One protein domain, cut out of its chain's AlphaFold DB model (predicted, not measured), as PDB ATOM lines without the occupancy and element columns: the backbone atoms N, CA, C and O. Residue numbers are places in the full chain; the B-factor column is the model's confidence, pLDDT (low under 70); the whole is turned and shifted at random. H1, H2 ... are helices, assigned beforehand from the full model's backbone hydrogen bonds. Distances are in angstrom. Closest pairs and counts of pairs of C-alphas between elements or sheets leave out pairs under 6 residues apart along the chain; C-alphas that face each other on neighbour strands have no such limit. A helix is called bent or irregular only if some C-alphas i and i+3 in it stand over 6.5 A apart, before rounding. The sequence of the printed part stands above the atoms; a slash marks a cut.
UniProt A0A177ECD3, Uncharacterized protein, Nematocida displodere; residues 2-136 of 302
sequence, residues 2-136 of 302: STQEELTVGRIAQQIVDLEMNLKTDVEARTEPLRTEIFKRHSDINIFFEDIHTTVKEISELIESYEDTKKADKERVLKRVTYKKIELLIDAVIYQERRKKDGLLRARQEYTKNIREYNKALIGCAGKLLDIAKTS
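AT A GLANCE: This is residues 2 to 136 of the 302 residues of an uncharacterized protein of Nematocida displodere (UniProt A0A177ECD3). Three long helices, H3, H5 and H6, make an up-and-down bundle, each running against the one before it in the chain, and a hairpin of two shorter helices, H1 and H2, packs on H5 at a steep angle. The very short H4 lies in the turn between H3 and H5, and H6 has a kink of 43 degrees near residue 115. The printed part has 135 residues with six named helices, H1 to H6 in chain order, and no named strand; its class is all helix. It is compact, with a radius of gyration of the C-alphas of 16.0 A and spans of 48 by 38 by 30 A.

IN THESE COORDINATES: Find C-alpha 108 at (202.148, 241.789, 234.944); from there H6, residues 108 to 133, the longest helix by residues with 26, runs 35.7 A from first to last C-alpha, to C-alpha 133 at (234.487, 245.561, 220.416). It is irregular, with C-alphas 113 and 116 7.3 A apart. H3, residues 45 to 69, measures 36.5 A, and H5, residues 80 to 101, 31.5 A. Look for H1 at residues 9 to 22, 20.0 A long, beginning at C-alpha 9 at (222.805, 249.865, 238.781). H2, residues 27 to 41, measures 21.8 A and is only just irregular: C-alphas 30 and 33 are 6.6 A apart. H4 is residues 74 to 77.

HOW THE PARTS SIT: Begin in the bundle, where H6 touches H3, the closest C-alphas being those of Val 56 and Cys 125 at 6.3 A, at a shallow tilt of 22 degrees, the same way. H5 and H6 form a helical hairpin at a shallow tilt of 28 degrees, opposite ways, but only just touch, with 3 pairs of C-alphas within 8 A; Lys 100 and Arg 108 are closest, at 6.5 A. H3, with residues 52 to 59 alone, touches H5 at a shallow tilt of 31 degrees, opposite ways; the C-alphas of Ile 52 and Leu 89 are closest, at 6.7 A. Moving outward, H1 touches H5 at a steep tilt of 60 degrees, closest at the C-alphas of Ala 13 and Lys 84, 5.4 A. H2, with residues 35 to 39 alone, touches H5 at a steep tilt of 57 degrees, closest at Phe 39 and Ala 92, 6.1 A between C-alphas. H1 and H2 form a helical hairpin, at a shallow tilt of 5 degrees, opposite ways; the C-alphas of Ile 16 and Thr 31 are closest, at 5.7 A. H4 touches H3, closest at the C-alphas of Leu 62 and Val 77, 6.1 A; H1 and H2 are both apart from H6. In H1, H3 and H5 every O i to N i+4 pair is within hydrogen-bond range, in H2 9 of 11 and in H6 20 of 22, while H4 is too short for such a pair.

THE WHOLE: The two C-alphas farthest apart are those of Lys 71 and Gly 103, 49.1 A. The printed part has no cut; no link is long, and the link from H5 to H6 is short, the others tight. Look in the B-factor column for pLDDT under 70 at residues 2 to 5 and 70 to 73; the mean of the printed part is 89.2.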
ATOM      1  N   SER A   2     219.722 257.422 258.773       35.41
ATOM      2  CA  SER A   2     220.447 257.617 257.516       35.41
ATOM      3  C   SER A   2     219.565 257.067 256.402       35.41
ATOM      4  O   SER A   2     219.259 255.875 256.410       35.41
ATOM      5  N   THR A   3     219.119 257.920 255.489       40.81
ATOM      6  CA  THR A   3     218.629 257.482 254.182       40.81
ATOM      7  C   THR A   3     219.712 256.578 253.607       40.81
ATOM      8  O   THR A   3     220.801 257.056 253.295       40.81
ATOM      9  N   GLN A   4     219.474 255.262 253.581       50.34
ATOM     10  CA  GLN A   4     220.283 254.367 252.765       50.34
ATOM     11  C   GLN A   4     220.170 254.929 251.352       50.34
ATOM     12  O   GLN A   4     219.083 254.906 250.782       50.34
ATOM     13  N   GLU A   5     221.243 255.533 250.839       62.00
ATOM     14  CA  GLU A   5     221.308 255.886 249.425       62.00
ATOM     15  C   GLU A   5     221.006 254.611 248.648       62.00
ATOM     16  O   GLU A   5     221.758 253.636 248.741       62.00
ATOM     17  N   GLU A   6     219.879 254.593 247.939       72.44
ATOM     18  CA  GLU A   6     219.531 253.456 247.108       72.44
ATOM     19  C   GLU A   6     220.663 253.220 246.106       72.44
ATOM     20  O   GLU A   6     221.089 254.116 245.370       72.44
ATOM     21  N   LEU A   7     221.202 252.004 246.115       84.69
ATOM     22  CA  LEU A   7     222.309 251.640 245.250       84.69
ATOM     23  C   LEU A   7     221.801 251.546 243.805       84.69
ATOM     24  O   LEU A   7     221.034 250.650 243.459       84.69
ATOM     25  N   THR A   8     222.239 252.472 242.952       92.44
ATOM     26  CA  THR A   8     221.935 252.452 241.514       92.44
ATOM     27  C   THR A   8     222.644 251.291 240.809       92.44
ATOM     28  O   THR A   8     223.685 250.810 241.276       92.44
ATOM     29  N   VAL A   9     222.151 250.889 239.627       93.94
ATOM     30  CA  VAL A   9     222.805 249.865 238.781       93.94
ATOM     31  C   VAL A   9     224.273 250.203 238.532       93.94
ATOM     32  O   VAL A   9     225.137 249.333 238.614       93.94
ATOM     33  N   GLY A  10     224.586 251.477 238.280       93.38
ATOM     34  CA  GLY A  10     225.958 251.919 238.054       93.38
ATOM     35  C   GLY A  10     226.864 251.754 239.271       93.38
ATOM     36  O   GLY A  10     227.999 251.300 239.121       93.38
ATOM     37  N   ARG A  11     226.368 252.065 240.474       93.50
ATOM     38  CA  ARG A  11     227.136 251.905 241.714       93.50
ATOM     39  C   ARG A  11     227.372 250.434 242.037       93.50
ATOM     40  O   ARG A  11     228.491 250.070 242.392       93.50
ATOM     41  N   ILE A  12     226.358 249.590 241.855       94.56
ATOM     42  CA  ILE A  12     226.481 248.140 242.049       94.56
ATOM     43  C   ILE A  12     227.454 247.539 241.031       94.56
ATOM     44  O   ILE A  12     228.350 246.787 241.410       94.56
ATOM     45  N   ALA A  13     227.340 247.915 239.755       94.94
ATOM     46  CA  ALA A  13     228.264 247.475 238.715       94.94
ATOM     47  C   ALA A  13     229.716 247.843 239.053       94.94
ATOM     48  O   ALA A  13     230.598 246.997 238.928       94.94
ATOM     49  N   GLN A  14     229.965 249.072 239.520       94.69
ATOM     50  CA  GLN A  14     231.298 249.500 239.947       94.69
ATOM     51  C   GLN A  14     231.820 248.652 241.114       94.69
ATOM     52  O   GLN A  14     232.930 248.138 241.031       94.69
ATOM     53  N   GLN A  15     231.010 248.434 242.154       94.19
ATOM     54  CA  GLN A  15     231.406 247.617 243.306       94.19
ATOM     55  C   GLN A  15     231.732 246.173 242.914       94.19
ATOM     56  O   GLN A  15     232.718 245.617 243.393       94.19
ATOM     57  N   ILE A  16     230.940 245.568 242.022       92.75
ATOM     58  CA  ILE A  16     231.227 244.225 241.502       92.75
ATOM     59  C   ILE A  16     232.564 244.216 240.761       92.75
ATOM     60  O   ILE A  16     233.386 243.338 241.004       92.75
ATOM     61  N   VAL A  17     232.808 245.202 239.896       91.62
ATOM     62  CA  VAL A  17     234.072 245.312 239.156       91.62
ATOM     63  C   VAL A  17     235.259 245.477 240.104       91.62
ATOM     64  O   VAL A  17     236.282 244.819 239.915       91.62
ATOM     65  N   ASP A  18     235.126 246.296 241.145       91.50
ATOM     66  CA  ASP A  18     236.179 246.494 242.140       91.50
ATOM     67  C   ASP A  18     236.481 245.189 242.895       91.50
ATOM     68  O   ASP A  18     237.646 244.863 243.129       91.50
ATOM     69  N   LEU A  19     235.458 244.398 243.233       90.81
ATOM     70  CA  LEU A  19     235.636 243.078 243.847       90.81
ATOM     71  C   LEU A  19     236.316 242.091 242.888       90.81
ATOM     72  O   LEU A  19     237.282 241.440 243.280       90.81
ATOM     73  N   GLU A  20     235.869 242.015 241.632       88.88
ATOM     74  CA  GLU A  20     236.452 241.149 240.594       88.88
ATOM     75  C   GLU A  20     237.929 241.470 240.316       88.88
ATOM     76  O   GLU A  20     238.692 240.585 239.930       88.88
ATOM     77  N   MET A  21     238.337 242.731 240.485       86.00
ATOM     78  CA  MET A  21     239.718 243.165 240.265       86.00
ATOM     79  C   MET A  21     240.629 242.937 241.475       86.00
ATOM     80  O   MET A  21     241.828 242.724 241.292       86.00
ATOM     81  N   ASN A  22     240.085 242.984 242.692       87.00
ATOM     82  CA  ASN A  22     240.876 242.922 243.923       87.00
ATOM     83  C   ASN A  22     240.912 241.529 244.566       87.00
ATOM     84  O   ASN A  22     241.838 241.224 245.321       87.00
ATOM     85  N   LEU A  23     239.930 240.672 244.281       83.44
ATOM     86  CA  LEU A  23     239.834 239.335 244.860       83.44
ATOM     87  C   LEU A  23     240.389 238.266 243.912       83.44
ATOM     88  O   LEU A  23     240.110 238.255 242.717       83.44
ATOM     89  N   LYS A  24     241.172 237.335 244.469       75.69
ATOM     90  CA  LYS A  24     241.709 236.170 243.740       75.69
ATOM     91  C   LYS A  24     240.828 234.923 243.870       75.69
ATOM     92  O   LYS A  24     240.874 234.065 242.996       75.69
ATOM     93  N   THR A  25     240.059 234.824 244.952       79.19
ATOM     94  CA  THR A  25     239.134 233.725 245.269       79.19
ATOM     95  C   THR A  25     237.820 234.302 245.793       79.19
ATOM     96  O   THR A  25     237.762 235.474 246.163       79.19
ATOM     97  N   ASP A  26     236.757 233.493 245.799       82.62
ATOM     98  CA  ASP A  26     235.447 233.826 246.391       82.62
ATOM     99  C   ASP A  26     234.728 235.036 245.770       82.62
ATOM    100  O   ASP A  26     233.820 235.610 246.372       82.62
ATOM    101  N   VAL A  27     235.111 235.421 244.548       86.00
ATOM    102  CA  VAL A  27     234.519 236.550 243.812       86.00
ATOM    103  C   VAL A  27     233.002 236.392 243.699       86.00
ATOM    104  O   VAL A  27     232.259 237.333 243.964       86.00
ATOM    105  N   GLU A  28     232.527 235.194 243.363       86.12
ATOM    106  CA  GLU A  28     231.100 234.906 243.204       86.12
ATOM    107  C   GLU A  28     230.339 235.073 244.526       86.12
ATOM    108  O   GLU A  28     229.406 235.869 244.605       86.12
ATOM    109  N   ALA A  29     230.821 234.458 245.610       90.06
ATOM    110  CA  ALA A  29     230.209 234.581 246.934       90.06
ATOM    111  C   ALA A  29     230.136 236.038 247.438       90.06
ATOM    112  O   ALA A  29     229.242 236.392 248.206       90.06
ATOM    113  N   ARG A  30     231.073 236.897 247.013       89.75
ATOM    114  CA  ARG A  30     231.110 238.323 247.382       89.75
ATOM    115  C   ARG A  30     230.274 239.216 246.471       89.75
ATOM    116  O   ARG A  30     229.847 240.279 246.914       89.75
ATOM    117  N   THR A  31     230.046 238.810 245.227       91.38
ATOM    118  CA  THR A  31     229.282 239.591 244.241       91.38
ATOM    119  C   THR A  31     227.803 239.207 244.219       91.38
ATOM    120  O   THR A  31     226.965 240.053 243.911       91.38
ATOM    121  N   GLU A  32     227.451 237.990 244.635       93.75
ATOM    122  CA  GLU A  32     226.068 237.504 244.678       93.75
ATOM    123  C   GLU A  32     225.117 238.361 245.539       93.75
ATOM    124  O   GLU A  32     224.016 238.679 245.078       93.75
ATOM    125  N   PRO A  33     225.509 238.852 246.737       95.31
ATOM    126  CA  PRO A  33     224.658 239.764 247.502       95.31
ATOM    127  C   PRO A  33     224.348 241.067 246.750       95.31
ATOM    128  O   PRO A  33     223.248 241.600 246.874       95.31
ATOM    129  N   LEU A  34     225.293 241.563 245.944       94.75
ATOM    130  CA  LEU A  34     225.117 242.775 245.139       94.75
ATOM    131  C   LEU A  34     224.166 242.534 243.957       94.75
ATOM    132  O   LEU A  34     223.314 243.378 243.681       94.75
ATOM    133  N   ARG A  35     224.252 241.369 243.298       93.88
ATOM    134  CA  ARG A  35     223.272 240.951 242.275       93.88
ATOM    135  C   ARG A  35     221.873 240.809 242.875       93.88
ATOM    136  O   ARG A  35     220.901 241.304 242.316       93.88
ATOM    137  N   THR A  36     221.778 240.208 244.058       94.38
ATOM    138  CA  THR A  36     220.507 240.074 244.782       94.38
ATOM    139  C   THR A  36     219.886 241.438 245.098       94.38
ATOM    140  O   THR A  36     218.666 241.593 245.037       94.38
ATOM    141  N   GLU A  37     220.703 242.447 245.405       94.25
ATOM    142  CA  GLU A  37     220.218 243.803 245.667       94.25
ATOM    143  C   GLU A  37     219.609 244.464 244.419       94.25
ATOM    144  O   GLU A  37     218.570 245.113 244.526       94.25
ATOM    145  N   ILE A  38     220.165 244.209 243.226       94.56
ATOM    146  CA  ILE A  38     219.540 244.601 241.949       94.56
ATOM    147  C   ILE A  38     218.152 243.972 241.816       94.56
ATOM    148  O   ILE A  38     217.184 244.670 241.524       94.56
ATOM    149  N   PHE A  39     218.020 242.671 242.083       94.81
ATOM    150  CA  PHE A  39     216.730 241.982 241.966       94.81
ATOM    151  C   PHE A  39     215.684 242.508 242.952       94.81
ATOM    152  O   PHE A  39     214.509 242.621 242.598       94.81
ATOM    153  N   LYS A  40     216.097 242.875 244.173       93.75
ATOM    154  CA  LYS A  40     215.213 243.536 245.143       93.75
ATOM    155  C   LYS A  40     214.797 244.923 244.668       93.75
ATOM    156  O   LYS A  40     213.608 245.226 244.709       93.75
ATOM    157  N   ARG A  41     215.737 245.743 244.188       92.88
ATOM    158  CA  ARG A  41     215.450 247.076 243.634       92.88
ATOM    159  C   ARG A  41     214.459 246.987 242.473       92.88
ATOM    160  O   ARG A  41     213.451 247.681 242.457       92.88
ATOM    161  N   HIS A  42     214.689 246.055 241.554       94.75
ATOM    162  CA  HIS A  42     213.824 245.800 240.399       94.75
ATOM    163  C   HIS A  42     212.557 245.017 240.746       94.75
ATOM    164  O   HIS A  42     211.812 244.610 239.855       94.75
ATOM    165  N   SER A  43     212.269 244.787 242.031       91.56
ATOM    166  CA  SER A  43     210.943 244.315 242.431       91.56
ATOM    167  C   SER A  43     209.861 245.367 242.160       91.56
ATOM    168  O   SER A  43     208.720 244.977 241.889       91.56
ATOM    169  N   ASP A  44     210.242 246.651 242.153       92.31
ATOM    170  CA  ASP A  44     209.479 247.760 241.584       92.31
ATOM    171  C   ASP A  44     209.745 247.861 240.073       92.31
ATOM    172  O   ASP A  44     210.884 248.005 239.619       92.31
ATOM    173  N   ILE A  45     208.672 247.770 239.285       93.00
ATOM    174  CA  ILE A  45     208.762 247.739 237.826       93.00
ATOM    175  C   ILE A  45     209.093 249.104 237.216       93.00
ATOM    176  O   ILE A  45     209.724 249.161 236.161       93.00
ATOM    177  N   ASN A  46     208.709 250.196 237.880       93.38
ATOM    178  CA  ASN A  46     208.998 251.542 237.399       93.38
ATOM    179  C   ASN A  46     210.494 251.816 237.508       93.38
ATOM    180  O   ASN A  46     211.111 252.232 236.531       93.38
ATOM    181  N   ILE A  47     211.081 251.467 238.658       94.44
ATOM    182  CA  ILE A  47     212.527 251.568 238.890       94.44
ATOM    183  C   ILE A  47     213.289 250.682 237.902       94.44
ATOM    184  O   ILE A  47     214.285 251.109 237.326       94.44
ATOM    185  N   PHE A  48     212.814 249.458 237.661       95.44
ATOM    186  CA  PHE A  48     213.415 248.564 236.670       95.44
ATOM    187  C   PHE A  48     213.467 249.185 235.266       95.44
ATOM    188  O   PHE A  48     214.518 249.171 234.622       95.44
ATOM    189  N   PHE A  49     212.357 249.749 234.784       95.88
ATOM    190  CA  PHE A  49     212.317 250.386 233.468       95.88
ATOM    191  C   PHE A  49     213.138 251.678 233.406       95.88
ATOM    192  O   PHE A  49     213.828 251.909 232.410       95.88
ATOM    193  N   GLU A  50     213.123 252.483 234.468       95.56
ATOM    194  CA  GLU A  50     213.952 253.683 234.593       95.56
ATOM    195  C   GLU A  50     215.448 253.346 234.550       95.56
ATOM    196  O   GLU A  50     216.208 253.991 233.823       95.56
ATOM    197  N   ASP A  51     215.872 252.300 235.261       96.12
ATOM    198  CA  ASP A  51     217.263 251.850 235.287       96.12
ATOM    199  C   ASP A  51     217.716 251.349 233.901       96.12
ATOM    200  O   ASP A  51     218.838 251.657 233.476       96.12
ATOM    201  N   ILE A  52     216.855 250.630 233.159       96.38
ATOM    202  CA  ILE A  52     217.144 250.249 231.764       96.38
ATOM    203  C   ILE A  52     217.277 251.499 230.895       96.38
ATOM    204  O   ILE A  52     218.271 251.634 230.181       96.38
ATOM    205  N   HIS A  53     216.299 252.407 230.945       96.25
ATOM    206  CA  HIS A  53     216.295 253.620 230.127       96.25
ATOM    207  C   HIS A  53     217.554 254.456 230.358       96.25
ATOM    208  O   HIS A  53     218.267 254.791 229.412       96.25
ATOM    209  N   THR A  54     217.851 254.740 231.625       96.00
ATOM    210  CA  THR A  54     218.990 255.557 232.046       96.00
ATOM    211  C   THR A  54     220.299 254.918 231.611       96.00
ATOM    212  O   THR A  54     221.121 255.569 230.974       96.00
ATOM    213  N   THR A  55     220.472 253.617 231.854       95.81
ATOM    214  CA  THR A  55     221.698 252.907 231.469       95.81
ATOM    215  C   THR A  55     221.885 252.863 229.953       95.81
ATOM    216  O   THR A  55     222.987 253.105 229.461       95.81
ATOM    217  N   VAL A  56     220.825 252.572 229.189       96.25
ATOM    218  CA  VAL A  56     220.890 252.555 227.719       96.25
ATOM    219  C   VAL A  56     221.231 253.941 227.179       96.25
ATOM    220  O   VAL A  56     222.052 254.045 226.265       96.25
ATOM    221  N   LYS A  57     220.646 254.997 227.750       96.00
ATOM    222  CA  LYS A  57     220.942 256.382 227.381       96.00
ATOM    223  C   LYS A  57     222.403 256.735 227.662       96.00
ATOM    224  O   LYS A  57     223.105 257.125 226.737       96.00
ATOM    225  N   GLU A  58     222.883 256.505 228.886       94.12
ATOM    226  CA  GLU A  58     224.279 256.757 229.278       94.12
ATOM    227  C   GLU A  58     225.275 256.055 228.345       94.12
ATOM    228  O   GLU A  58     226.273 256.636 227.919       94.12
ATOM    229  N   ILE A  59     225.023 254.785 228.015       94.12
ATOM    230  CA  ILE A  59     225.913 254.012 227.145       94.12
ATOM    231  C   ILE A  59     225.817 254.493 225.695       94.12
ATOM    232  O   ILE A  59     226.838 254.548 225.011       94.12
ATOM    233  N   SER A  60     224.627 254.869 225.226       93.38
ATOM    234  CA  SER A  60     224.448 255.420 223.878       93.38
ATOM    235  C   SER A  60     225.202 256.738 223.711       93.38
ATOM    236  O   SER A  60     225.937 256.881 222.740       93.38
ATOM    237  N   GLU A  61     225.135 257.637 224.696       92.31
ATOM    238  CA  GLU A  61     225.900 258.891 224.709       92.31
ATOM    239  C   GLU A  61     227.421 258.634 224.707       92.31
ATOM    240  O   GLU A  61     228.183 259.312 224.014       92.31
ATOM    241  N   LEU A  62     227.888 257.612 225.440       90.00
ATOM    242  CA  LEU A  62     229.295 257.192 225.404       90.00
ATOM    243  C   LEU A  62     229.717 256.668 224.024       90.00
ATOM    244  O   LEU A  62     230.848 256.916 223.601       90.00
ATOM    245  N   ILE A  63     228.837 255.934 223.341       90.75
ATOM    246  CA  ILE A  63     229.080 255.400 221.996       90.75
ATOM    247  C   ILE A  63     229.125 256.530 220.967       90.75
ATOM    248  O   ILE A  63     230.074 256.591 220.191       90.75
ATOM    249  N   GLU A  64     228.159 257.445 220.994       88.88
ATOM    250  CA  GLU A  64     228.098 258.603 220.092       88.88
ATOM    251  C   GLU A  64     229.349 259.480 220.245       88.88
ATOM    252  O   GLU A  64     230.041 259.769 219.269       88.88
ATOM    253  N   SER A  65     229.753 259.764 221.489       85.56
ATOM    254  CA  SER A  65     231.001 260.484 221.771       85.56
ATOM    255  C   SER A  65     232.248 259.783 221.201       85.56
ATOM    256  O   SER A  65     233.213 260.443 220.797       85.56
ATOM    257  N   TYR A  66     232.259 258.449 221.157       84.94
ATOM    258  CA  TYR A  66     233.340 257.680 220.540       84.94
ATOM    259  C   TYR A  66     233.304 257.743 219.004       84.94
ATOM    260  O   TYR A  66     234.358 257.883 218.375       84.94
ATOM    261  N   GLU A  67     232.121 257.656 218.395       82.31
ATOM    262  CA  GLU A  67     231.945 257.702 216.938       82.31
ATOM    263  C   GLU A  67     232.336 259.062 216.344       82.31
ATOM    264  O   GLU A  67     232.962 259.097 215.280       82.31
ATOM    265  N   ASP A  68     232.063 260.153 217.063       77.31
ATOM    266  CA  ASP A  68     232.404 261.519 216.652       77.31
ATOM    267  C   ASP A  68     233.910 261.800 216.701       77.31
ATOM    268  O   ASP A  68     234.465 262.489 215.844       77.31
ATOM    269  N   THR A  69     234.605 261.247 217.697       72.56
ATOM    270  CA  THR A  69     236.019 261.570 217.938       72.56
ATOM    271  C   THR A  69     236.990 260.719 217.118       72.56
ATOM    272  O   THR A  69     238.147 261.107 216.969       72.56
ATOM    273  N   LYS A  70     236.554 259.568 216.576       65.50
ATOM    274  CA  LYS A  70     237.292 258.606 215.714       65.50
ATOM    275  C   LYS A  70     238.744 258.247 216.099       65.50
ATOM    276  O   LYS A  70     239.401 257.534 215.339       65.50
ATOM    277  N   LYS A  71     239.250 258.655 217.271       57.84
ATOM    278  CA  LYS A  71     240.425 258.117 217.982       57.84
ATOM    279  C   LYS A  71     240.576 258.779 219.357       57.84
ATOM    280  O   LYS A  71     240.796 259.978 219.437       57.84
ATOM    281  N   ALA A  72     240.542 257.957 220.408       51.25
ATOM    282  CA  ALA A  72     241.602 257.839 221.425       51.25
ATOM    283  C   ALA A  72     241.175 256.982 222.622       51.25
ATOM    284  O   ALA A  72     242.043 256.608 223.399       51.25
ATOM    285  N   ASP A  73     239.896 256.619 222.774       67.38
ATOM    286  CA  ASP A  73     239.526 255.879 223.980       67.38
ATOM    287  C   ASP A  73     238.411 254.855 223.760       67.38
ATOM    288  O   ASP A  73     237.330 254.921 224.337       67.38
ATOM    289  N   LYS A  74     238.686 253.842 222.926       74.12
ATOM    290  CA  LYS A  74     237.878 252.607 222.901       74.12
ATOM    291  C   LYS A  74     237.733 252.024 224.316       74.12
ATOM    292  O   LYS A  74     236.686 251.476 224.648       74.12
ATOM    293  N   GLU A  75     238.752 252.210 225.156       77.25
ATOM    294  CA  GLU A  75     238.750 251.821 226.569       77.25
ATOM    295  C   GLU A  75     237.807 252.686 227.421       77.25
ATOM    296  O   GLU A  75     237.422 252.258 228.506       77.25
ATOM    297  N   ARG A  76     237.363 253.864 226.952       75.38
ATOM    298  CA  ARG A  76     236.304 254.656 227.601       75.38
ATOM    299  C   ARG A  76     234.944 253.984 227.494       75.38
ATOM    300  O   ARG A  76     234.182 254.035 228.458       75.38
ATOM    301  N   VAL A  77     234.662 253.380 226.341       77.69
ATOM    302  CA  VAL A  77     233.382 252.728 226.037       77.69
ATOM    303  C   VAL A  77     233.387 251.280 226.522       77.69
ATOM    304  O   VAL A  77     232.490 250.867 227.256       77.69
ATOM    305  N   LEU A  78     234.430 250.516 226.185       81.62
ATOM    306  CA  LEU A  78     234.563 249.091 226.509       81.62
ATOM    307  C   LEU A  78     235.099 248.857 227.929       81.62
ATOM    308  O   LEU A  78     236.031 248.085 228.149       81.62
ATOM    309  N   LYS A  79     234.507 249.533 228.916       86.69
ATOM    310  CA  LYS A  79     234.874 249.375 230.327       86.69
ATOM    311  C   LYS A  79     234.221 248.151 230.945       86.69
ATOM    312  O   LYS A  79     233.091 247.791 230.613       86.69
ATOM    313  N   ARG A  80     234.892 247.601 231.964       87.62
ATOM    314  CA  ARG A  80     234.324 246.580 232.858       87.62
ATOM    315  C   ARG A  80     232.983 246.995 233.442       87.62
ATOM    316  O   ARG A  80     232.053 246.203 233.446       87.62
ATOM    317  N   VAL A  81     232.863 248.255 233.839       91.12
ATOM    318  CA  VAL A  81     231.626 248.799 234.407       91.12
ATOM    319  C   VAL A  81     230.515 248.861 233.361       91.12
ATOM    320  O   VAL A  81     229.395 248.467 233.658       91.12
ATOM    321  N   THR A  82     230.812 249.286 232.127       92.94
ATOM    322  CA  THR A  82     229.836 249.297 231.022       92.94
ATOM    323  C   THR A  82     229.320 247.893 230.728       92.94
ATOM    324  O   THR A  82     228.113 247.679 230.664       92.94
ATOM    325  N   TYR A  83     230.234 246.925 230.607       93.62
ATOM    326  CA  TYR A  83     229.889 245.513 230.446       93.62
ATOM    327  C   TYR A  83     228.990 245.028 231.587       93.62
ATOM    328  O   TYR A  83     227.918 244.481 231.344       93.62
ATOM    329  N   LYS A  84     229.404 245.291 232.832       94.81
ATOM    330  CA  LYS A  84     228.711 244.815 234.025       94.81
ATOM    331  C   LYS A  84     227.324 245.436 234.182       94.81
ATOM    332  O   LYS A  84     226.402 244.735 234.573       94.81
ATOM    333  N   LYS A  85     227.145 246.715 233.832       95.88
ATOM    334  CA  LYS A  85     225.823 247.363 233.780       95.88
ATOM    335  C   LYS A  85     224.869 246.597 232.855       95.88
ATOM    336  O   LYS A  85     223.762 246.275 233.268       95.88
ATOM    337  N   ILE A  86     225.305 246.267 231.635       95.81
ATOM    338  CA  ILE A  86     224.483 245.512 230.673       95.81
ATOM    339  C   ILE A  86     224.204 244.090 231.173       95.81
ATOM    340  O   ILE A  86     223.060 243.653 231.116       95.81
ATOM    341  N   GLU A  87     225.217 243.391 231.694       95.12
ATOM    342  CA  GLU A  87     225.064 242.059 232.302       95.12
ATOM    343  C   GLU A  87     223.991 242.067 233.401       95.12
ATOM    344  O   GLU A  87     223.041 241.292 233.328       95.12
ATOM    345  N   LEU A  88     224.084 242.993 234.362       96.12
ATOM    346  CA  LEU A  88     223.124 243.098 235.465       96.12
ATOM    347  C   LEU A  88     221.701 243.386 234.980       96.12
ATOM    348  O   LEU A  88     220.747 242.848 235.537       96.12
ATOM    349  N   LEU A  89     221.542 244.221 233.949       96.62
ATOM    350  CA  LEU A  89     220.225 244.494 233.375       96.62
ATOM    351  C   LEU A  89     219.652 243.280 232.644       96.62
ATOM    352  O   LEU A  89     218.463 243.010 232.781       96.62
ATOM    353  N   ILE A  90     220.470 242.529 231.901       96.12
ATOM    354  CA  ILE A  90     220.024 241.287 231.257       96.12
ATOM    355  C   ILE A  90     219.591 240.273 232.323       96.12
ATOM    356  O   ILE A  90     218.498 239.716 232.218       96.12
ATOM    357  N   ASP A  91     220.386 240.085 233.377       95.44
ATOM    358  CA  ASP A  91     220.042 239.202 234.496       95.44
ATOM    359  C   ASP A  91     218.730 239.628 235.168       95.44
ATOM    360  O   ASP A  91     217.862 238.794 235.436       95.44
ATOM    361  N   ALA A  92     218.547 240.933 235.391       95.75
ATOM    362  CA  ALA A  92     217.322 241.477 235.963       95.75
ATOM    363  C   ALA A  92     216.102 241.235 235.065       95.75
ATOM    364  O   ALA A  92     215.050 240.831 235.559       95.75
ATOM    365  N   VAL A  93     216.238 241.423 233.750       95.44
ATOM    366  CA  VAL A  93     215.175 241.111 232.788       95.44
ATOM    367  C   VAL A  93     214.804 239.622 232.869       95.44
ATOM    368  O   VAL A  93     213.623 239.281 232.962       95.44
ATOM    369  N   ILE A  94     215.797 238.727 232.870       94.88
ATOM    370  CA  ILE A  94     215.571 237.278 232.968       94.88
ATOM    371  C   ILE A  94     214.851 236.933 234.274       94.88
ATOM    372  O   ILE A  94     213.915 236.128 234.285       94.88
ATOM    373  N   TYR A  95     215.254 237.566 235.374       95.12
ATOM    374  CA  TYR A  95     214.607 237.418 236.670       95.12
ATOM    375  C   TYR A  95     213.131 237.855 236.638       95.12
ATOM    376  O   TYR A  95     212.270 237.117 237.126       95.12
ATOM    377  N   GLN A  96     212.800 238.990 236.008       94.94
ATOM    378  CA  GLN A  96     211.403 239.428 235.872       94.94
ATOM    379  C   GLN A  96     210.567 238.484 234.999       94.94
ATOM    380  O   GLN A  96     209.422 238.196 235.352       94.94
ATOM    381  N   GLU A  97     211.117 237.938 233.906       94.00
ATOM    382  CA  GLU A  97     210.398 236.934 233.106       94.00
ATOM    383  C   GLU A  97     210.115 235.657 233.898       94.00
ATOM    384  O   GLU A  97     209.018 235.109 233.788       94.00
ATOM    385  N   ARG A  98     211.052 235.194 234.737       93.44
ATOM    386  CA  ARG A  98     210.798 234.051 235.633       93.44
ATOM    387  C   ARG A  98     209.676 234.368 236.615       93.44
ATOM    388  O   ARG A  98     208.682 233.651 236.647       93.44
ATOM    389  N   ARG A  99     209.745 235.512 237.304       93.94
ATOM    390  CA  ARG A  99     208.671 235.959 238.209       93.94
ATOM    391  C   ARG A  99     207.318 236.061 237.514       93.94
ATOM    392  O   ARG A  99     206.298 235.737 238.113       93.94
ATOM    393  N   LYS A 100     207.283 236.521 236.265       94.06
ATOM    394  CA  LYS A 100     206.059 236.570 235.461       94.06
ATOM    395  C   LYS A 100     205.523 235.172 235.158       94.06
ATOM    396  O   LYS A 100     204.315 234.976 235.293       94.06
ATOM    397  N   LYS A 101     206.383 234.231 234.752       92.19
ATOM    398  CA  LYS A 101     206.012 232.825 234.499       92.19
ATOM    399  C   LYS A 101     205.477 232.156 235.770       92.19
ATOM    400  O   LYS A 101     204.448 231.493 235.704       92.19
ATOM    401  N   ASP A 102     206.085 232.450 236.915       93.94
ATOM    402  CA  ASP A 102     205.706 231.910 238.227       93.94
ATOM    403  C   ASP A 102     204.497 232.625 238.864       93.94
ATOM    404  O   ASP A 102     204.073 232.286 239.966       93.94
ATOM    405  N   GLY A 103     203.939 233.654 238.213       92.06
ATOM    406  CA  GLY A 103     202.813 234.430 238.749       92.06
ATOM    407  C   GLY A 103     203.166 235.353 239.928       92.06
ATOM    408  O   GLY A 103     202.274 235.878 240.586       92.06
ATOM    409  N   LEU A 104     204.455 235.596 240.180       91.56
ATOM    410  CA  LEU A 104     204.983 236.420 241.278       91.56
ATOM    411  C   LEU A 104     205.121 237.912 240.924       91.56
ATOM    412  O   LEU A 104     205.507 238.732 241.768       91.56
ATOM    413  N   LEU A 105     204.856 238.278 239.668       91.56
ATOM    414  CA  LEU A 105     204.947 239.653 239.185       91.56
ATOM    415  C   LEU A 105     203.606 240.385 239.345       91.56
ATOM    416  O   LEU A 105     202.667 240.149 238.586       91.56
ATOM    417  N   ARG A 106     203.533 241.314 240.309       85.81
ATOM    418  CA  ARG A 106     202.309 242.085 240.616       85.81
ATOM    419  C   ARG A 106     201.844 242.952 239.436       85.81
ATOM    420  O   ARG A 106     200.666 242.941 239.099       85.81
ATOM    421  N   ALA A 107     202.765 243.644 238.763       90.12
ATOM    422  CA  ALA A 107     202.483 244.548 237.641       90.12
ATOM    423  C   ALA A 107     202.568 243.849 236.265       90.12
ATOM    424  O   ALA A 107     203.171 244.352 235.318       90.12
ATOM    425  N   ARG A 108     201.985 242.647 236.136       90.00
ATOM    426  CA  ARG A 108     202.148 241.789 234.944       90.00
ATOM    427  C   ARG A 108     201.717 242.449 233.629       90.00
ATOM    428  O   ARG A 108     202.375 242.240 232.607       90.00
ATOM    429  N   GLN A 109     200.610 243.195 233.632       90.00
ATOM    430  CA  GLN A 109     200.074 243.837 232.424       90.00
ATOM    431  C   GLN A 109     201.003 244.941 231.916       90.00
ATOM    432  O   GLN A 109     201.391 244.928 230.750       90.00
ATOM    433  N   GLU A 110     201.401 245.846 232.808       90.69
ATOM    434  CA  GLU A 110     202.332 246.933 232.511       90.69
ATOM    435  C   GLU A 110     203.673 246.398 232.010       90.69
ATOM    436  O   GLU A 110     204.156 246.805 230.954       90.69
ATOM    437  N   TYR A 111     204.221 245.401 232.705       93.44
ATOM    438  CA  TYR A 111     205.456 244.764 232.282       93.44
ATOM    439  C   TYR A 111     205.344 244.161 230.875       93.44
ATOM    440  O   TYR A 111     206.188 244.419 230.023       93.44
ATOM    441  N   THR A 112     204.273 243.409 230.594       91.94
ATOM    442  CA  THR A 112     204.067 242.771 229.282       91.94
ATOM    443  C   THR A 112     203.915 243.799 228.159       91.94
ATOM    444  O   THR A 112     204.396 243.563 227.052       91.94
ATOM    445  N   LYS A 113     203.275 244.939 228.443       92.19
ATOM    446  CA  LYS A 113     203.101 246.040 227.490       92.19
ATOM    447  C   LYS A 113     204.441 246.672 227.107       92.19
ATOM    448  O   LYS A 113     204.669 246.937 225.930       92.19
ATOM    449  N   ASN A 114     205.316 246.881 228.086       93.25
ATOM    450  CA  ASN A 114     206.492 247.731 227.923       93.25
ATOM    451  C   ASN A 114     207.780 246.947 227.617       93.25
ATOM    452  O   ASN A 114     208.636 247.433 226.881       93.25
ATOM    453  N   ILE A 115     207.935 245.721 228.133       94.00
ATOM    454  CA  ILE A 115     209.219 244.996 228.115       94.00
ATOM    455  C   ILE A 115     209.813 244.808 226.715       94.00
ATOM    456  O   ILE A 115     211.029 244.832 226.549       94.00
ATOM    457  N   ARG A 116     208.974 244.668 225.682       91.38
ATOM    458  CA  ARG A 116     209.440 244.505 224.296       91.38
ATOM    459  C   ARG A 116     210.261 245.703 223.816       91.38
ATOM    460  O   ARG A 116     211.275 245.511 223.149       91.38
ATOM    461  N   GLU A 117     209.838 246.918 224.155       93.38
ATOM    462  CA  GLU A 117     210.536 248.148 223.775       93.38
ATOM    463  C   GLU A 117     211.880 248.261 224.501       93.38
ATOM    464  O   GLU A 117     212.916 248.459 223.865       93.38
ATOM    465  N   TYR A 118     211.879 248.025 225.812       93.62
ATOM    466  CA  TYR A 118     213.087 248.062 226.635       93.62
ATOM    467  C   TYR A 118     214.102 246.985 226.241       93.62
ATOM    468  O   TYR A 118     215.292 247.277 226.126       93.62
ATOM    469  N   ASN A 119     213.648 245.769 225.930       92.50
ATOM    470  CA  ASN A 119     214.514 244.716 225.401       92.50
ATOM    471  C   ASN A 119     215.125 245.107 224.061       92.50
ATOM    472  O   ASN A 119     216.316 244.894 223.848       92.50
ATOM    473  N   LYS A 120     214.338 245.701 223.158       94.12
ATOM    474  CA  LYS A 120     214.853 246.182 221.873       94.12
ATOM    475  C   LYS A 120     215.930 247.248 222.076       94.12
ATOM    476  O   LYS A 120     216.961 247.193 221.408       94.12
ATOM    477  N   ALA A 121     215.717 248.179 223.005       94.62
ATOM    478  CA  ALA A 121     216.692 249.209 223.352       94.62
ATOM    479  C   ALA A 121     217.982 248.601 223.936       94.62
ATOM    480  O   ALA A 121     219.080 248.937 223.487       94.62
ATOM    481  N   LEU A 122     217.858 247.647 224.864       94.94
ATOM    482  CA  LEU A 122     218.986 246.951 225.485       94.94
ATOM    483  C   LEU A 122     219.791 246.124 224.470       94.94
ATOM    484  O   LEU A 122     221.014 246.242 224.412       94.94
ATOM    485  N   ILE A 123     219.113 245.340 223.622       95.62
ATOM    486  CA  ILE A 123     219.737 244.555 222.544       95.62
ATOM    487  C   ILE A 123     220.432 245.483 221.544       95.62
ATOM    488  O   ILE A 123     221.568 245.217 221.153       95.62
ATOM    489  N   GLY A 124     219.787 246.585 221.149       95.12
ATOM    490  CA  GLY A 124     220.374 247.578 220.248       95.12
ATOM    491  C   GLY A 124     221.640 248.210 220.829       95.12
ATOM    492  O   GLY A 124     222.661 248.293 220.148       95.12
ATOM    493  N   CYS A 125     221.604 248.584 222.108       95.19
ATOM    494  CA  CYS A 125     222.752 249.115 222.837       95.19
ATOM    495  C   CYS A 125     223.908 248.102 222.910       95.19
ATOM    496  O   CYS A 125     225.051 248.431 222.585       95.19
ATOM    497  N   ALA A 126     223.618 246.851 223.280       95.75
ATOM    498  CA  ALA A 126     224.605 245.776 223.315       95.75
ATOM    499  C   ALA A 126     225.197 245.493 221.921       95.75
ATOM    500  O   ALA A 126     226.405 245.301 221.796       95.75
ATOM    501  N   GLY A 127     224.375 245.531 220.868       95.56
ATOM    502  CA  GLY A 127     224.811 245.393 219.477       95.56
ATOM    503  C   GLY A 127     225.823 246.465 219.069       95.56
ATOM    504  O   GLY A 127     226.892 246.131 218.564       95.56
ATOM    505  N   LYS A 128     225.555 247.739 219.382       94.25
ATOM    506  CA  LYS A 128     226.509 248.832 219.119       94.25
ATOM    507  C   LYS A 128     227.840 248.632 219.861       94.25
ATOM    508  O   LYS A 128     228.910 248.815 219.281       94.25
ATOM    509  N   LEU A 129     227.805 248.191 221.124       94.44
ATOM    510  CA  LEU A 129     229.028 247.853 221.872       94.44
ATOM    511  C   LEU A 129     229.805 246.703 221.219       94.44
ATOM    512  O   LEU A 129     231.032 246.765 221.117       94.44
ATOM    513  N   LEU A 130     229.103 245.663 220.764       95.69
ATOM    514  CA  LEU A 130     229.700 244.536 220.048       95.69
ATOM    515  C   LEU A 130     230.358 244.974 218.736       95.69
ATOM    516  O   LEU A 130     231.456 244.509 218.421       95.69
ATOM    517  N   ASP A 131     229.734 245.892 217.999       93.81
ATOM    518  CA  ASP A 131     230.284 246.451 216.766       93.81
ATOM    519  C   ASP A 131     231.587 247.220 216.995       93.81
ATOM    520  O   ASP A 131     232.510 247.108 216.184       93.81
ATOM    521  N   ILE A 132     231.718 247.919 218.124       92.25
ATOM    522  CA  ILE A 132     232.976 248.556 218.527       92.25
ATOM    523  C   ILE A 132     233.995 247.494 218.959       92.25
ATOM    524  O   ILE A 132     235.142 247.507 218.497       92.25
ATOM    525  N   ALA A 133     233.598 246.557 219.823       92.56
ATOM    526  CA  ALA A 133     234.487 245.561 220.416       92.56
ATOM    527  C   ALA A 133     235.089 244.600 219.382       92.56
ATOM    528  O   ALA A 133     236.295 244.340 219.418       92.56
ATOM    529  N   LYS A 134     234.298 244.142 218.399       92.50
ATOM    530  CA  LYS A 134     234.755 243.190 217.369       92.50
ATOM    531  C   LYS A 134     235.918 243.725 216.527       92.50
ATOM    532  O   LYS A 134     236.680 242.938 215.979       92.50
ATOM    533  N   THR A 135     236.105 245.046 216.444       89.88
ATOM    534  CA  THR A 135     237.207 245.662 215.674       89.88
ATOM    535  C   THR A 135     238.593 245.438 216.287       89.88
ATOM    536  O   THR A 135     239.599 245.770 215.668       89.88
ATOM    537  N   SER A 136     238.673 244.912 217.513       91.31
ATOM    538  CA  SER A 136     239.925 244.632 218.211       91.31
ATOM    539  C   SER A 136     239.962 243.175 218.644       91.31
ATOM    540  O   SER A 136     239.254 242.791 219.569       91.31
TER     541      SER A 136